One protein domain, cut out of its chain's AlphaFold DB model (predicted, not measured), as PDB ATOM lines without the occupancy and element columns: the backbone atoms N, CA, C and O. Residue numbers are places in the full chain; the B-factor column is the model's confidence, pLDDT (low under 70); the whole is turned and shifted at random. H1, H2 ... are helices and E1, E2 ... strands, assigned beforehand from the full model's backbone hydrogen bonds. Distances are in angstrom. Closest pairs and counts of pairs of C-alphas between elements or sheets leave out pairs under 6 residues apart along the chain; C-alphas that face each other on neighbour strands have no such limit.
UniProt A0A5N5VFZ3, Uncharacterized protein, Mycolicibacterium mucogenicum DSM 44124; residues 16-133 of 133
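This is residues 16 to 133 of the 133 residues of an uncharacterized protein of Mycolicibacterium mucogenicum DSM 44124 (UniProt A0A5N5VFZ3). A twisted four-stranded sheet, E4 E9 E8 E5, and a small three-stranded sheet, E1 E2 E3, stand partly face to face as a sandwich, with E1 and E2 coming closest to E5. The short hairpin E6 and E7 lies near the E4 edge of the larger sheet, and the one named helix, H1, lies at one end of the longest axis together with the long link of residues 113 to 126. The printed part has 118 residues with one named helix and nine named strands, in the order E1 E2 E3 H1 E4 E5 E6 E7 E8 E9; the larger sheet is mixed and the other two are antiparallel. The class is mostly strand, with under half of the residues in named elements. The whole is compact, with a radius of gyration of the C-alphas of 14.0 A and spans of 39 by 32 by 25 A.

E1 is residues 16 to 19, from C-alpha 16 at (19.881, -7.924, -28.959), followed by E2, residues 29 to 32, and E3, residues 36 to 38. H1 is residues 43 to 49, 9.9 A long. E4 is residues 54 to 59, 16.9 A long. E5, residues 68 to 77, is 24.0 A long and bends by 56 degrees at residue 74. E6 is residues 81 to 84 and E7 residues 95 to 98. E8, residues 103 to 112, is 28.0 A long, and E9, residues 127 to 132, is 16.5 A long and ends at C-alpha 132, (30.813, -3.582, -14.268).

E1, E2 and E3 form a meander, each strand the antiparallel neighbour of the one before; N 31 and O 17 are 2.8 A apart and N 30 and O 37 2.9 A, within hydrogen-bond range. In the larger sheet E4 and E5 are edge strands. E4 and E9 are parallel, with N 58 and O 130 at 2.8 A. E9 and E8, a hairpin, are antiparallel, with N 110 and O 129 at 2.8 A; E8 and E5 are antiparallel, with N 107 and O 73 at 2.8 A. The two sheets face each other, their best planes 7 degrees apart. The closest C-alphas of E2 and E5, Phe 29 and Ile 70, are 7.6 A apart, and E3 and E5 are near each other, with 6 pairs of C-alphas within 10 A. In the hairpin E6 and E7, N 82 and O 97 are 2.8 A apart. The closest C-alphas of E4 and E7, Val 57 and Val 97, are 7.9 A apart. H1 is not on either of these two larger sheets; every O i to N i+4 pair in it is within hydrogen-bond range.

The C-alphas of Gly 103 and Glu 117, the two farthest apart, are 40.0 A apart. The printed part has no cut, and the link E8 to E9, 14 residues, is long. The mean pLDDT of the printed part is 89.1, and residue 21 is under 70.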
ATOM      1  N   ILE A  16      18.615  -7.597 -28.286       85.19
ATOM      2  CA  ILE A  16      19.881  -7.924 -28.959       85.19
ATOM      3  C   ILE A  16      20.416  -9.302 -28.562       85.19
ATOM      4  O   ILE A  16      21.225  -9.879 -29.286       85.19
ATOM      5  N   ALA A  17      19.980  -9.833 -27.416       82.88
ATOM      6  CA  ALA A  17      20.370 -11.150 -26.930       82.88
ATOM      7  C   ALA A  17      19.299 -11.750 -26.011       82.88
ATOM      8  O   ALA A  17      18.527 -11.036 -25.375       82.88
ATOM      9  N   GLY A  18      19.297 -13.076 -25.896       80.62
ATOM     10  CA  GLY A  18      18.497 -13.805 -24.920       80.62
ATOM     11  C   GLY A  18      19.112 -15.166 -24.618       80.62
ATOM     12  O   GLY A  18      19.866 -15.704 -25.433       80.62
ATOM     13  N   GLY A  19      18.805 -15.712 -23.445       80.12
ATOM     14  CA  GLY A  19      19.302 -17.013 -23.006       80.12
ATOM     15  C   GLY A  19      18.235 -17.843 -22.303       80.12
ATOM     16  O   GLY A  19      17.371 -17.309 -21.608       80.12
ATOM     17  N   GLY A  20      18.321 -19.162 -22.494       72.69
ATOM     18  CA  GLY A  20      17.366 -20.147 -21.983       72.69
ATOM     19  C   GLY A  20      16.323 -20.606 -23.017       72.69
ATOM     20  O   GLY A  20      16.274 -20.081 -24.131       72.69
ATOM     21  N   PRO A  21      15.505 -21.621 -22.679       56.50
ATOM     22  CA  PRO A  21      14.564 -22.250 -23.611       56.50
ATOM     23  C   PRO A  21      13.314 -21.397 -23.901       56.50
ATOM     24  O   PRO A  21      12.701 -21.576 -24.952       56.50
ATOM     25  N   GLN A  22      12.952 -20.465 -23.007       74.06
ATOM     26  CA  GLN A  22      11.899 -19.458 -23.187       74.06
ATOM     27  C   GLN A  22      11.995 -18.401 -22.074       74.06
ATOM     28  O   GLN A  22      12.159 -18.768 -20.909       74.06
ATOM     29  N   PHE A  23      11.861 -17.110 -22.403       76.44
ATOM     30  CA  PHE A  23      11.794 -16.066 -21.373       76.44
ATOM     31  C   PHE A  23      10.591 -16.302 -20.449       76.44
ATOM     32  O   PHE A  23       9.484 -16.548 -20.930       76.44
ATOM     33  N   GLY A  24      10.820 -16.240 -19.138       75.81
ATOM     34  CA  GLY A  24       9.818 -16.540 -18.109       75.81
ATOM     35  C   GLY A  24      10.218 -17.692 -17.186       75.81
ATOM     36  O   GLY A  24       9.711 -17.767 -16.072       75.81
ATOM     37  N   GLY A  25      11.150 -18.554 -17.606       81.50
ATOM     38  CA  GLY A  25      11.775 -19.537 -16.716       81.50
ATOM     39  C   GLY A  25      12.862 -18.903 -15.844       81.50
ATOM     40  O   GLY A  25      13.546 -17.977 -16.291       81.50
ATOM     41  N   GLY A  26      13.052 -19.410 -14.624       82.94
ATOM     42  CA  GLY A  26      14.154 -18.993 -13.753       82.94
ATOM     43  C   GLY A  26      15.501 -19.069 -14.480       82.94
ATOM     44  O   GLY A  26      15.791 -20.036 -15.181       82.94
ATOM     45  N   GLY A  27      16.290 -17.998 -14.393       83.56
ATOM     46  CA  GLY A  27      17.624 -17.918 -14.990       83.56
ATOM     47  C   GLY A  27      17.628 -17.509 -16.460       83.56
ATOM     48  O   GLY A  27      18.699 -17.284 -17.023       83.56
ATOM     49  N   THR A  28      16.456 -17.364 -17.087       90.44
ATOM     50  CA  THR A  28      16.368 -16.807 -18.441       90.44
ATOM     51  C   THR A  28      16.555 -15.296 -18.437       90.44
ATOM     52  O   THR A  28      16.272 -14.610 -17.452       90.44
ATOM     53  N   PHE A  29      17.045 -14.762 -19.552       92.00
ATOM     54  CA  PHE A  29      17.233 -13.327 -19.708       92.00
ATOM     55  C   PHE A  29      16.915 -12.870 -21.129       92.00
ATOM     56  O   PHE A  29      16.981 -13.650 -22.082       92.00
ATOM     57  N   VAL A  30      16.629 -11.577 -21.251       92.25
ATOM     58  CA  VAL A  30      16.579 -10.833 -22.510       92.25
ATOM     59  C   VAL A  30      17.337  -9.528 -22.308       92.25
ATOM     60  O   VAL A  30      17.084  -8.808 -21.347       92.25
ATOM     61  N   ALA A  31      18.270  -9.227 -23.201       92.00
ATOM     62  CA  ALA A  31      19.033  -7.988 -23.186       92.00
ATOM     63  C   ALA A  31      18.757  -7.179 -24.451       92.00
ATOM     64  O   ALA A  31      18.588  -7.743 -25.533       92.00
ATOM     65  N   SER A  32      18.759  -5.865 -24.299       90.62
ATOM     66  CA  SER A  32      18.661  -4.855 -25.349       90.62
ATOM     67  C   SER A  32      19.894  -3.942 -25.295       90.62
ATOM     68  O   SER A  32      20.848  -4.241 -24.574       90.62
ATOM     69  N   LEU A  33      19.920  -2.844 -26.057       89.69
ATOM     70  CA  LEU A  33      21.085  -1.952 -26.079       89.69
ATOM     71  C   LEU A  33      21.306  -1.231 -24.734       89.69
ATOM     72  O   LEU A  33      22.446  -0.953 -24.367       89.69
ATOM     73  N   HIS A  34      20.235  -0.966 -23.986       89.94
ATOM     74  CA  HIS A  34      20.235  -0.161 -22.762       89.94
ATOM     75  C   HIS A  34      19.650  -0.892 -21.544       89.94
ATOM     76  O   HIS A  34      19.610  -0.320 -20.455       89.94
ATOM     77  N   SER A  35      19.171  -2.133 -21.683       91.00
ATOM     78  CA  SER A  35      18.561  -2.865 -20.568       91.00
ATOM     79  C   SER A  35      18.869  -4.359 -20.584       91.00
ATOM     80  O   SER A  35      19.083  -4.963 -21.634       91.00
ATOM     81  N   ILE A  36      18.856  -4.970 -19.400       93.44
ATOM     82  CA  ILE A  36      18.892  -6.424 -19.223       93.44
ATOM     83  C   ILE A  36      17.713  -6.786 -18.330       93.44
ATOM     84  O   ILE A  36      17.570  -6.265 -17.226       93.44
ATOM     85  N   ARG A  37      16.874  -7.696 -18.810       92.19
ATOM     86  CA  ARG A  37      15.741  -8.264 -18.086       92.19
ATOM     87  C   ARG A  37      16.083  -9.699 -17.721       92.19
ATOM     88  O   ARG A  37      16.387 -10.493 -18.605       92.19
ATOM     89  N   VAL A  38      16.027 -10.030 -16.434       92.44
ATOM     90  CA  VAL A  38      16.351 -11.365 -15.910       92.44
ATOM     91  C   VAL A  38      15.138 -11.934 -15.188       92.44
ATOM     92  O   VAL A  38      14.543 -11.255 -14.354       92.44
ATOM     93  N   CYS A  39      14.782 -13.177 -15.494       91.62
ATOM     94  CA  CYS A  39      13.779 -13.927 -14.753       91.62
ATOM     95  C   CYS A  39      14.424 -14.593 -13.536       91.62
ATOM     96  O   CYS A  39      15.284 -15.466 -13.661       91.62
ATOM     97  N   THR A  40      14.002 -14.174 -12.353       91.44
ATOM     98  CA  THR A  40      14.382 -14.753 -11.061       91.44
ATOM     99  C   THR A  40      13.271 -15.673 -10.550       91.44
ATOM    100  O   THR A  40      12.378 -16.050 -11.311       91.44
ATOM    101  N   MET A  41      13.288 -16.016  -9.260       91.31
ATOM    102  CA  MET A  41      12.113 -16.570  -8.583       91.31
ATOM    103  C   MET A  41      10.872 -15.687  -8.792       91.31
ATOM    104  O   MET A  41      10.988 -14.468  -8.960       91.31
ATOM    105  N   SER A  42       9.693 -16.314  -8.791       87.38
ATOM    106  CA  SER A  42       8.412 -15.616  -8.914       87.38
ATOM    107  C   SER A  42       8.086 -14.809  -7.651       87.38
ATOM    108  O   SER A  42       8.655 -15.048  -6.583       87.38
ATOM    109  N   GLY A  43       7.131 -13.880  -7.763       87.69
ATOM    110  CA  GLY A  43       6.597 -13.152  -6.608       87.69
ATOM    111  C   GLY A  43       5.949 -14.080  -5.573       87.69
ATOM    112  O   GLY A  43       6.210 -13.932  -4.386       87.69
ATOM    113  N   ASP A  44       5.199 -15.093  -6.019       88.69
ATOM    114  CA  ASP A  44       4.603 -16.098  -5.127       88.69
ATOM    115  C   ASP A  44       5.688 -16.854  -4.345       88.69
ATOM    116  O   ASP A  44       5.581 -17.048  -3.136       88.69
ATOM    117  N   THR A  45       6.775 -17.247  -5.021       89.19
ATOM    118  CA  THR A  45       7.914 -17.896  -4.364       89.19
ATOM    119  C   THR A  45       8.575 -16.950  -3.365       89.19
ATOM    120  O   THR A  45       8.862 -17.380  -2.250       89.19
ATOM    121  N   ALA A  46       8.777 -15.677  -3.725       90.31
ATOM    122  CA  ALA A  46       9.322 -14.651  -2.833       90.31
ATOM    123  C   ALA A  46       8.480 -14.489  -1.552       90.31
ATOM    124  O   ALA A  46       9.034 -14.418  -0.453       90.31
ATOM    125  N   GLU A  47       7.148 -14.499  -1.678       91.00
ATOM    126  CA  GLU A  47       6.213 -14.448  -0.549       91.00
ATOM    127  C   GLU A  47       6.323 -15.699   0.333       91.00
ATOM    128  O   GLU A  47       6.442 -15.585   1.554       91.00
ATOM    129  N   ILE A  48       6.355 -16.889  -0.277       91.19
ATOM    130  CA  ILE A  48       6.463 -18.174   0.433       91.19
ATOM    131  C   ILE A  48       7.760 -18.262   1.243       91.19
ATOM    132  O   ILE A  48       7.736 -18.693   2.397       91.19
ATOM    133  N   VAL A  49       8.892 -17.856   0.659       90.62
ATOM    134  CA  VAL A  49      10.206 -17.898   1.330       90.62
ATOM    135  C   VAL A  49      10.477 -16.648   2.179       90.62
ATOM    136  O   VAL A  49      11.507 -16.565   2.849       90.62
ATOM    137  N   GLY A  50       9.555 -15.676   2.176       91.19
ATOM    138  CA  GLY A  50       9.616 -14.456   2.981       91.19
ATOM    139  C   GLY A  50      10.795 -13.544   2.642       91.19
ATOM    140  O   GLY A  50      11.395 -12.955   3.547       91.19
ATOM    141  N   ARG A  51      11.180 -13.460   1.364       90.50
ATOM    142  CA  ARG A  51      12.369 -12.720   0.928       90.50
ATOM    143  C   ARG A  51      12.282 -12.276  -0.534       90.50
ATOM    144  O   ARG A  51      11.965 -13.078  -1.400       90.50
ATOM    145  N   ASP A  52      12.777 -11.066  -0.802       90.25
ATOM    146  CA  ASP A  52      13.001 -10.536  -2.153       90.25
ATOM    147  C   ASP A  52      14.353 -10.934  -2.772       90.25
ATOM    148  O   ASP A  52      15.324 -11.301  -2.088       90.25
ATOM    149  N   VAL A  53      14.441 -10.775  -4.095       91.00
ATOM    150  CA  VAL A  53      15.696 -10.903  -4.847       91.00
ATOM    151  C   VAL A  53      16.702  -9.863  -4.361       91.00
ATOM    152  O   VAL A  53      16.393  -8.671  -4.329       91.00
ATOM    153  N   LYS A  54      17.938 -10.269  -4.036       93.19
ATOM    154  CA  LYS A  54      19.002  -9.289  -3.754       93.19
ATOM    155  C   LYS A  54      19.855  -9.076  -4.988       93.19
ATOM    156  O   LYS A  54      20.419 -10.017  -5.542       93.19
ATOM    157  N   VAL A  55      20.011  -7.810  -5.357       94.81
ATOM    158  CA  VAL A  55      20.922  -7.383  -6.417       94.81
ATOM    159  C   VAL A  55      22.125  -6.693  -5.787       94.81
ATOM    160  O   VAL A  55      21.972  -5.808  -4.945       94.81
ATOM    161  N   ARG A  56      23.333  -7.104  -6.172       95.38
ATOM    162  CA  ARG A  56      24.591  -6.469  -5.754       95.38
ATOM    163  C   ARG A  56      25.341  -5.985  -6.982       95.38
ATOM    164  O   ARG A  56      25.431  -6.720  -7.959       95.38
ATOM    165  N   VAL A  57      25.885  -4.775  -6.919       94.69
ATOM    166  CA  VAL A  57      26.650  -4.166  -8.013       94.69
ATOM    167  C   VAL A  57      28.108  -4.034  -7.598       94.69
ATOM    168  O   VAL A  57      28.402  -3.524  -6.518       94.69
ATOM    169  N   TYR A  58      29.008  -4.477  -8.468       94.62
ATOM    170  CA  TYR A  58      30.452  -4.455  -8.277       94.62
ATOM    171  C   TYR A  58      31.122  -3.728  -9.441       94.62
ATOM    172  O   TYR A  58      30.689  -3.849 -10.586       94.62
ATOM    173  N   VAL A  59      32.210  -3.014  -9.155       91.50
ATOM    174  CA  VAL A  59      33.025  -2.322 -10.161       91.50
ATOM    175  C   VAL A  59      34.450  -2.870 -10.095       91.50
ATOM    176  O   VAL A  59      35.057  -2.853  -9.024       91.50
ATOM    177  N   GLY A  60      34.972  -3.387 -11.213       85.56
ATOM    178  CA  GLY A  60      36.359  -3.869 -11.334       85.56
ATOM    179  C   GLY A  60      36.767  -4.987 -10.357       85.56
ATOM    180  O   GLY A  60      37.921  -5.041  -9.939       85.56
ATOM    181  N   SER A  61      35.823  -5.836  -9.936       83.31
ATOM    182  CA  SER A  61      36.038  -6.911  -8.952       83.31
ATOM    183  C   SER A  61      36.242  -8.285  -9.608       83.31
ATOM    184  O   SER A  61      35.730  -8.527 -10.695       83.31
ATOM    185  N   ASP A  62      36.947  -9.198  -8.929       88.50
ATOM    186  CA  ASP A  62      37.055 -10.609  -9.338       88.50
ATOM    187  C   ASP A  62      35.703 -11.327  -9.123       88.50
ATOM    188  O   ASP A  62      35.188 -11.290  -8.000       88.50
ATOM    189  N   PRO A  63      35.113 -11.978 -10.148       92.38
ATOM    190  CA  PRO A  63      33.806 -12.625 -10.040       92.38
ATOM    191  C   PRO A  63      33.794 -13.950  -9.256       92.38
ATOM    192  O   PRO A  63      32.771 -14.645  -9.230       92.38
ATOM    193  N   VAL A  64      34.900 -14.347  -8.614       92.69
ATOM    194  CA  VAL A  64      34.935 -15.538  -7.751       92.69
ATOM    195  C   VAL A  64      33.826 -15.475  -6.692       92.69
ATOM    196  O   VAL A  64      33.774 -14.589  -5.844       92.69
ATOM    197  N   GLY A  65      32.938 -16.473  -6.724       91.44
ATOM    198  CA  GLY A  65      31.822 -16.595  -5.784       91.44
ATOM    199  C   GLY A  65      30.555 -15.832  -6.176       91.44
ATOM    200  O   GLY A  65      29.618 -15.822  -5.381       91.44
ATOM    201  N   PHE A  66      30.476 -15.235  -7.372       94.75
ATOM    202  CA  PHE A  66      29.285 -14.494  -7.824       94.75
ATOM    203  C   PHE A  66      28.155 -15.382  -8.356       94.75
ATOM    204  O   PHE A  66      27.041 -14.895  -8.534       94.75
ATOM    205  N   GLY A  67      28.408 -16.677  -8.570       93.06
ATOM    206  CA  GLY A  67      27.420 -17.631  -9.078       93.06
ATOM    207  C   GLY A  67      27.635 -18.014 -10.535       93.06
ATOM    208  O   GLY A  67      28.743 -17.917 -11.057       93.06
ATOM    209  N   ALA A  68      26.567 -18.480 -11.180       92.56
ATOM    210  CA  ALA A  68      26.583 -18.843 -12.589       92.56
ATOM    211  C   ALA A  68      26.463 -17.584 -13.453       92.56
ATOM    212  O   ALA A  68      25.534 -16.799 -13.277       92.56
ATOM    213  N   LEU A  69      27.387 -17.392 -14.393       93.75
ATOM    214  CA  LEU A  69      27.296 -16.318 -15.381       93.75
ATOM    215  C   LEU A  69      26.091 -16.576 -16.296       93.75
ATOM    216  O   LEU A  69      26.059 -17.595 -16.984       93.75
ATOM    217  N   ILE A  70      25.125 -15.656 -16.307       93.12
ATOM    218  CA  ILE A  70      23.942 -15.740 -17.177       93.12
ATOM    219  C   ILE A  70      23.988 -14.729 -18.320       93.12
ATOM    220  O   ILE A  70      23.426 -14.995 -19.371       93.12
ATOM    221  N   TYR A  71      24.694 -13.609 -18.162       94.06
ATOM    222  CA  TYR A  71      24.875 -12.617 -19.221       94.06
ATOM    223  C   TYR A  71      26.290 -12.040 -19.184       94.06
ATOM    224  O   TYR A  71      26.778 -11.697 -18.112       94.06
ATOM    225  N   ASP A  72      26.913 -11.897 -20.352       95.19
ATOM    226  CA  ASP A  72      28.157 -11.153 -20.568       95.19
ATOM    227  C   ASP A  72      28.015 -10.384 -21.879       95.19
ATOM    228  O   ASP A  72      27.874 -10.976 -22.953       95.19
ATOM    229  N   GLY A  73      27.979  -9.061 -21.783       93.88
ATOM    230  CA  GLY A  73      27.735  -8.207 -22.929       93.88
ATOM    231  C   GLY A  73      27.970  -6.742 -22.613       93.88
ATOM    232  O   GLY A  73      28.625  -6.389 -21.636       93.88
ATOM    233  N   THR A  74      27.483  -5.871 -23.485       93.38
ATOM    234  CA  THR A  74      27.664  -4.424 -23.365       93.38
ATOM    235  C   THR A  74      26.307  -3.746 -23.282       93.38
ATOM    236  O   THR A  74      25.441  -4.031 -24.106       93.38
ATOM    237  N   LEU A  75      26.158  -2.836 -22.321       92.00
ATOM    238  CA  LEU A  75      25.074  -1.860 -22.282       92.00
ATOM    239  C   LEU A  75      25.613  -0.477 -22.631       92.00
ATOM    240  O   LEU A  75      26.695  -0.103 -22.178       92.00
ATOM    241  N   ASP A  76      24.859   0.286 -23.414       92.88
ATOM    242  CA  ASP A  76      25.153   1.695 -23.651       92.88
ATOM    243  C   ASP A  76      24.544   2.541 -22.525       92.88
ATOM    244  O   ASP A  76      23.330   2.729 -22.444       92.88
ATOM    245  N   LEU A  77      25.384   3.010 -21.599       91.38
ATOM    246  CA  LEU A  77      24.935   3.809 -20.461       91.38
ATOM    247  C   LEU A  77      24.818   5.279 -20.866       91.38
ATOM    248  O   LEU A  77      25.815   5.990 -21.007       91.38
ATOM    249  N   THR A  78      23.587   5.756 -21.023       90.00
ATOM    250  CA  THR A  78      23.302   7.155 -21.383       90.00
ATOM    251  C   THR A  78      23.558   8.129 -20.229       90.00
ATOM    252  O   THR A  78      23.815   9.310 -20.457       90.00
ATOM    253  N   GLU A  79      23.547   7.624 -18.997       91.19
ATOM    254  CA  GLU A  79      23.824   8.348 -17.759       91.19
ATOM    255  C   GLU A  79      24.874   7.595 -16.929       91.19
ATOM    256  O   GLU A  79      25.005   6.380 -17.079       91.19
ATOM    257  N   PRO A  80      25.599   8.261 -16.005       92.62
ATOM    258  CA  PRO A  80      26.587   7.611 -15.138       92.62
ATOM    259  C   PRO A  80      25.970   6.695 -14.068       92.62
ATOM    260  O   PRO A  80      26.587   6.424 -13.045       92.62
ATOM    261  N   THR A  81      24.744   6.222 -14.276       92.31
ATOM    262  CA  THR A  81      23.934   5.527 -13.282       92.31
ATOM    263  C   THR A  81      23.365   4.248 -13.877       92.31
ATOM    264  O   THR A  81      22.813   4.262 -14.973       92.31
ATOM    265  N   LEU A  82      23.434   3.154 -13.120       92.50
ATOM    266  CA  LEU A  82      22.684   1.937 -13.398       92.50
ATOM    267  C   LEU A  82      21.370   1.964 -12.610       92.50
ATOM    268  O   LEU A  82      21.382   2.064 -11.380       92.50
ATOM    269  N   ALA A  83      20.243   1.880 -13.315       92.69
ATOM    270  CA  ALA A  83      18.926   1.734 -12.705       92.69
ATOM    271  C   ALA A  83      18.573   0.246 -12.560       92.69
ATOM    272  O   ALA A  83      18.739  -0.534 -13.496       92.69
ATOM    273  N   ILE A  84      18.108  -0.146 -11.376       93.44
ATOM    274  CA  ILE A  84      17.819  -1.529 -10.994       93.44
ATOM    275  C   ILE A  84      16.444  -1.566 -10.342       93.44
ATOM    276  O   ILE A  84      16.158  -0.802  -9.421       93.44
ATOM    277  N   GLY A  85      15.605  -2.490 -10.785       90.56
ATOM    278  CA  GLY A  85      14.314  -2.734 -10.169       90.56
ATOM    279  C   GLY A  85      13.554  -3.836 -10.881       90.56
ATOM    280  O   GLY A  85      14.084  -4.521 -11.760       90.56
ATOM    281  N   GLU A  86      12.309  -4.007 -10.474       85.69
ATOM    282  CA  GLU A  86      11.409  -4.985 -11.067       85.69
ATOM    283  C   GLU A  86      10.899  -4.514 -12.433       85.69
ATOM    284  O   GLU A  86      10.742  -3.326 -12.698       85.69
ATOM    285  N   MET A  87      10.591  -5.461 -13.317       76.12
ATOM    286  CA  MET A  87      10.183  -5.148 -14.691       76.12
ATOM    287  C   MET A  87       8.884  -4.331 -14.781       76.12
ATOM    288  O   MET A  87       8.672  -3.621 -15.760       76.12
ATOM    289  N   LEU A  88       7.997  -4.472 -13.794       78.12
ATOM    290  CA  LEU A  88       6.648  -3.901 -13.820       78.12
ATOM    291  C   LEU A  88       6.490  -2.665 -12.925       78.12
ATOM    292  O   LEU A  88       5.383  -2.133 -12.831       78.12
ATOM    293  N   VAL A  89       7.562  -2.202 -12.272       80.06
ATOM    294  CA  VAL A  89       7.510  -0.980 -11.459       80.06
ATOM    295  C   VAL A  89       7.881   0.244 -12.295       80.06
ATOM    296  O   VAL A  89       8.660   0.158 -13.241       80.06
ATOM    297  N   GLY A  90       7.302   1.396 -11.958       77.81
ATOM    298  CA  GLY A  90       7.631   2.658 -12.623       77.81
ATOM    299  C   GLY A  90       9.046   3.146 -12.297       77.81
ATOM    300  O   GLY A  90       9.595   2.823 -11.245       77.81
ATOM    301  N   ASP A  91       9.604   3.994 -13.164       81.19
ATOM    302  CA  ASP A  91      10.969   4.546 -13.062       81.19
ATOM    303  C   ASP A  91      11.305   5.204 -11.711       81.19
ATOM    304  O   ASP A  91      12.469   5.264 -11.301       81.19
ATOM    305  N   GLU A  92      10.294   5.734 -11.027       83.88
ATOM    306  CA  GLU A  92      10.394   6.347  -9.698       83.88
ATOM    307  C   GLU A  92      10.752   5.344  -8.586       83.88
ATOM    308  O   GLU A  92      11.304   5.741  -7.563       83.88
ATOM    309  N   TRP A  93      10.502   4.050  -8.809       86.19
ATOM    310  CA  TRP A  93      10.785   2.956  -7.874       86.19
ATOM    311  C   TRP A  93      12.112   2.248  -8.159       86.19
ATOM    312  O   TRP A  93      12.546   1.411  -7.366       86.19
ATOM    313  N   LEU A  94      12.782   2.589  -9.264       89.25
ATOM    314  CA  LEU A  94      14.089   2.031  -9.593       89.25
ATOM    315  C   LEU A  94      15.158   2.557  -8.632       89.25
ATOM    316  O   LEU A  94      15.351   3.771  -8.475       89.25
ATOM    317  N   GLN A  95      15.916   1.633  -8.051       91.88
ATOM    318  CA  GLN A  95      17.135   1.960  -7.333       91.88
ATOM    319  C   GLN A  95      18.210   2.383  -8.326       91.88
ATOM    320  O   GLN A  95      18.408   1.755  -9.362       91.88
ATOM    321  N   ARG A  96      18.910   3.467  -8.011       92.38
ATOM    322  CA  ARG A  96      19.909   4.077  -8.886       92.38
ATOM    323  C   ARG A  96      21.278   3.981  -8.234       92.38
ATOM    324  O   ARG A  96      21.480   4.499  -7.138       92.38
ATOM    325  N   VAL A  97      22.207   3.318  -8.913       92.19
ATOM    326  CA  VAL A  97      23.590   3.138  -8.465       92.19
ATOM    327  C   VAL A  97      24.496   3.960  -9.370       92.19
ATOM    328  O   VAL A  97      24.521   3.727 -10.575       92.19
ATOM    329  N   ASN A  98      25.233   4.921  -8.810       92.75
ATOM    330  CA  ASN A  98      26.253   5.639  -9.574       92.75
ATOM    331  C   ASN A  98      27.415   4.685  -9.894       92.75
ATOM    332  O   ASN A  98      27.937   4.016  -9.002       92.75
ATOM    333  N   VAL A  99      27.793   4.627 -11.166       91.44
ATOM    334  CA  VAL A  99      28.850   3.761 -11.706       91.44
ATOM    335  C   VAL A  99      29.975   4.567 -12.369       91.44
ATOM    336  O   VAL A  99      30.921   3.979 -12.899       91.44
ATOM    337  N   ASP A 100      29.875   5.905 -12.323       90.75
ATOM    338  CA  ASP A 100      30.849   6.902 -12.790       90.75
ATOM    339  C   ASP A 100      31.315   6.701 -14.245       90.75
ATOM    340  O   ASP A 100      32.454   7.001 -14.608       90.75
ATOM    341  N   ARG A 101      30.430   6.182 -15.106       87.75
ATOM    342  CA  ARG A 101      30.746   5.867 -16.507       87.75
ATOM    343  C   ARG A 101      29.537   5.983 -17.427       87.75
ATOM    344  O   ARG A 101      28.431   5.623 -17.052       87.75
ATOM    345  N   THR A 102      29.779   6.440 -18.648       92.81
ATOM    346  CA  THR A 102      28.781   6.563 -19.721       92.81
ATOM    347  C   THR A 102      29.309   5.922 -20.996       92.81
ATOM    348  O   THR A 102      30.526   5.861 -21.193       92.81
ATOM    349  N   GLY A 103      28.414   5.567 -21.908       93.44
ATOM    350  CA  GLY A 103      28.738   4.918 -23.168       93.44
ATOM    351  C   GLY A 103      28.766   3.390 -23.053       93.44
ATOM    352  O   GLY A 103      28.333   2.831 -22.034       93.44
ATOM    353  N   PRO A 104      29.330   2.708 -24.068       94.06
ATOM    354  CA  PRO A 104      29.461   1.258 -24.089       94.06
ATOM    355  C   PRO A 104      30.221   0.750 -22.860       94.06
ATOM    356  O   PRO A 104      31.419   0.989 -22.704       94.06
ATOM    357  N   THR A 105      29.510   0.044 -21.991       93.50
ATOM    358  CA  THR A 105      30.008  -0.474 -20.720       93.50
ATOM    359  C   THR A 105      29.802  -1.976 -20.685       93.50
ATOM    360  O   THR A 105      28.685  -2.453 -20.897       93.50
ATOM    361  N   ARG A 106      30.864  -2.738 -20.409       94.69
ATOM    362  CA  ARG A 106      30.737  -4.186 -20.259       94.69
ATOM    363  C   ARG A 106      30.038  -4.503 -18.941       94.69
ATOM    364  O   ARG A 106      30.444  -4.024 -17.883       94.69
ATOM    365  N   ILE A 107      28.986  -5.304 -19.034       95.31
ATOM    366  CA  ILE A 107      28.171  -5.756 -17.914       95.31
ATOM    367  C   ILE A 107      28.162  -7.277 -17.920       95.31
ATOM    368  O   ILE A 107      27.865  -7.908 -18.937       95.31
ATOM    369  N   GLN A 108      28.439  -7.857 -16.760       96.62
ATOM    370  CA  GLN A 108      28.272  -9.278 -16.509       96.62
ATOM    371  C   GLN A 108      27.229  -9.467 -15.413       96.62
ATOM    372  O   GLN A 108      27.281  -8.801 -14.378       96.62
ATOM    373  N   VAL A 109      26.273 -10.367 -15.635       96.50
ATOM    374  CA  VAL A 109      25.252 -10.714 -14.643       96.50
ATOM    375  C   VAL A 109      25.432 -12.166 -14.251       96.50
ATOM    376  O   VAL A 109      25.413 -13.065 -15.095       96.50
ATOM    377  N   TYR A 110      25.579 -12.382 -12.952       95.75
ATOM    378  CA  TYR A 110      25.694 -13.690 -12.341       95.75
ATOM    379  C   TYR A 110      24.462 -13.972 -11.493       95.75
ATOM    380  O   TYR A 110      23.993 -13.102 -10.758       95.75
ATOM    381  N   ALA A 111      23.962 -15.198 -11.581       94.06
ATOM    382  CA  ALA A 111      22.811 -15.687 -10.848       94.06
ATOM    383  C   ALA A 111      23.234 -16.671  -9.754       94.06
ATOM    384  O   ALA A 111      24.099 -17.527  -9.959       94.06
ATOM    385  N   GLN A 112      22.582 -16.569  -8.597       93.44
ATOM    386  CA  GLN A 112      22.729 -17.518  -7.499       93.44
ATOM    387  C   GLN A 112      21.378 -17.927  -6.938       93.44
ATOM    388  O   GLN A 112      20.490 -17.097  -6.720       93.44
ATOM    389  N   ASN A 113      21.272 -19.204  -6.600       91.88
ATOM    390  CA  ASN A 113      20.290 -19.676  -5.648       91.88
ATOM    391  C   ASN A 113      20.945 -19.724  -4.258       91.88
ATOM    392  O   ASN A 113      21.906 -20.460  -4.034       91.88
ATOM    393  N   THR A 114      20.475 -18.873  -3.348       88.81
ATOM    394  CA  THR A 114      20.954 -18.772  -1.962       88.81
ATOM    395  C   THR A 114      19.842 -19.048  -0.952       88.81
ATOM    396  O   THR A 114      20.048 -18.858   0.246       88.81
ATOM    397  N   VAL A 115      18.664 -19.472  -1.424       88.06
ATOM    398  CA  VAL A 115      17.501 -19.812  -0.599       88.06
ATOM    399  C   VAL A 115      17.469 -21.331  -0.422       88.06
ATOM    400  O   VAL A 115      17.240 -22.040  -1.401       88.06
ATOM    401  N   PRO A 116      17.707 -21.860   0.793       87.19
ATOM    402  CA  PRO A 116      17.733 -23.304   1.035       87.19
ATOM    403  C   PRO A 116      16.457 -24.035   0.603       87.19
ATOM    404  O   PRO A 116      16.525 -25.167   0.136       87.19
ATOM    405  N   GLU A 117      15.303 -23.384   0.730       86.69
ATOM    406  CA  GLU A 117      13.986 -23.902   0.355       86.69
ATOM    407  C   GLU A 117      13.846 -24.144  -1.155       86.69
ATOM    408  O   GLU A 117      12.989 -24.918  -1.566       86.69
ATOM    409  N   LEU A 118      14.700 -23.516  -1.970       84.38
ATOM    410  CA  LEU A 118      14.756 -23.694  -3.420       84.38
ATOM    411  C   LEU A 118      15.989 -24.490  -3.857       84.38
ATOM    412  O   LEU A 118      16.338 -24.458  -5.031       84.38
ATOM    413  N   ALA A 119      16.679 -25.194  -2.954       79.94
ATOM    414  CA  ALA A 119      17.899 -25.928  -3.300       79.94
ATOM    415  C   ALA A 119      17.689 -26.996  -4.395       79.94
ATOM    416  O   ALA A 119      18.630 -27.309  -5.124       79.94
ATOM    417  N   ASP A 120      16.463 -27.514  -4.524       82.25
ATOM    418  CA  ASP A 120      16.067 -28.477  -5.560       82.25
ATOM    419  C   ASP A 120      15.732 -27.817  -6.917       82.25
ATOM    420  O   ASP A 120      15.553 -28.521  -7.909       82.25
ATOM    421  N   GLU A 121      15.713 -26.482  -6.977       81.12
ATOM    422  CA  GLU A 121      15.572 -25.656  -8.187       81.12
ATOM    423  C   GLU A 121      16.819 -24.763  -8.375       81.12
ATOM    424  O   GLU A 121      16.746 -23.527  -8.306       81.12
ATOM    425  N   PRO A 122      18.019 -25.345  -8.558       72.75
ATOM    426  CA  PRO A 122      19.271 -24.589  -8.627       72.75
ATOM    427  C   PRO A 122      19.319 -23.586  -9.792       72.75
ATOM    428  O   PRO A 122      20.103 -22.637  -9.755       72.75
ATOM    429  N   GLU A 123      18.495 -23.784 -10.819       78.06
ATOM    430  CA  GLU A 123      18.326 -22.887 -11.956       78.06
ATOM    431  C   GLU A 123      17.522 -21.624 -11.634       78.06
ATOM    432  O   GLU A 123      17.642 -20.658 -12.382       78.06
ATOM    433  N   THR A 124      16.742 -21.604 -10.544       85.75
ATOM    434  CA  THR A 124      15.918 -20.462 -10.132       85.75
ATOM    435  C   THR A 124      16.778 -19.442  -9.372       85.75
ATOM    436  O   THR A 124      17.144 -19.670  -8.215       85.75
ATOM    437  N   PRO A 125      17.119 -18.281  -9.971       90.38
ATOM    438  CA  PRO A 125      17.930 -17.279  -9.305       90.38
ATOM    439  C   PRO A 125      17.134 -16.608  -8.194       90.38
ATOM    440  O   PRO A 125      16.018 -16.135  -8.401       90.38
ATOM    441  N   THR A 126      17.762 -16.483  -7.035       92.75
ATOM    442  CA  THR A 126      17.253 -15.711  -5.889       92.75
ATOM    443  C   THR A 126      18.094 -14.472  -5.607       92.75
ATOM    444  O   THR A 126      17.673 -13.587  -4.871       92.75
ATOM    445  N   ASP A 127      19.289 -14.413  -6.195       94.50
ATOM    446  CA  ASP A 127      20.235 -13.314  -6.097       94.50
ATOM    447  C   ASP A 127      20.892 -13.062  -7.445       94.50
ATOM    448  O   ASP A 127      21.187 -14.001  -8.189       94.50
ATOM    449  N   LEU A 128      21.169 -11.786  -7.709       96.19
ATOM    450  CA  LEU A 128      21.926 -11.333  -8.865       96.19
ATOM    451  C   LEU A 128      23.158 -10.547  -8.410       96.19
ATOM    452  O   LEU A 128      23.075  -9.648  -7.571       96.19
ATOM    453  N   ASN A 129      24.306 -10.860  -8.998       96.62
ATOM    454  CA  ASN A 129      25.525 -10.071  -8.869       96.62
ATOM    455  C   ASN A 129      25.836  -9.461 -10.238       96.62
ATOM    456  O   ASN A 129      25.987 -10.182 -11.222       96.62
ATOM    457  N   ILE A 130      25.907  -8.136 -10.303       96.56
ATOM    458  CA  ILE A 130      26.206  -7.370 -11.509       96.56
ATOM    459  C   ILE A 130      27.642  -6.871 -11.393       96.56
ATOM    460  O   ILE A 130      27.959  -6.126 -10.468       96.56
ATOM    461  N   LEU A 131      28.502  -7.272 -12.322       96.31
ATOM    462  CA  LEU A 131      29.871  -6.782 -12.431       96.31
ATOM    463  C   LEU A 131      29.975  -5.815 -13.607       96.31
ATOM    464  O   LEU A 131      29.538  -6.109 -14.719       96.31
ATOM    465  N   ILE A 132      30.560  -4.658 -13.324       94.31
ATOM    466  CA  ILE A 132      30.813  -3.582 -14.268       94.31
ATOM    467  C   ILE A 132      32.331  -3.459 -14.443       94.31
ATOM    468  O   ILE A 132      33.047  -3.184 -13.471       94.31
ATOM    469  N   GLU A 133      32.816  -3.668 -15.668       86.25
ATOM    470  CA  GLU A 133      34.246  -3.599 -16.026       86.25
ATOM    471  C   GLU A 133      34.600  -2.282 -16.701       86.25
ATOM    472  O   GLU A 133      33.971  -1.917 -17.720       86.25
TER     473      GLU A 133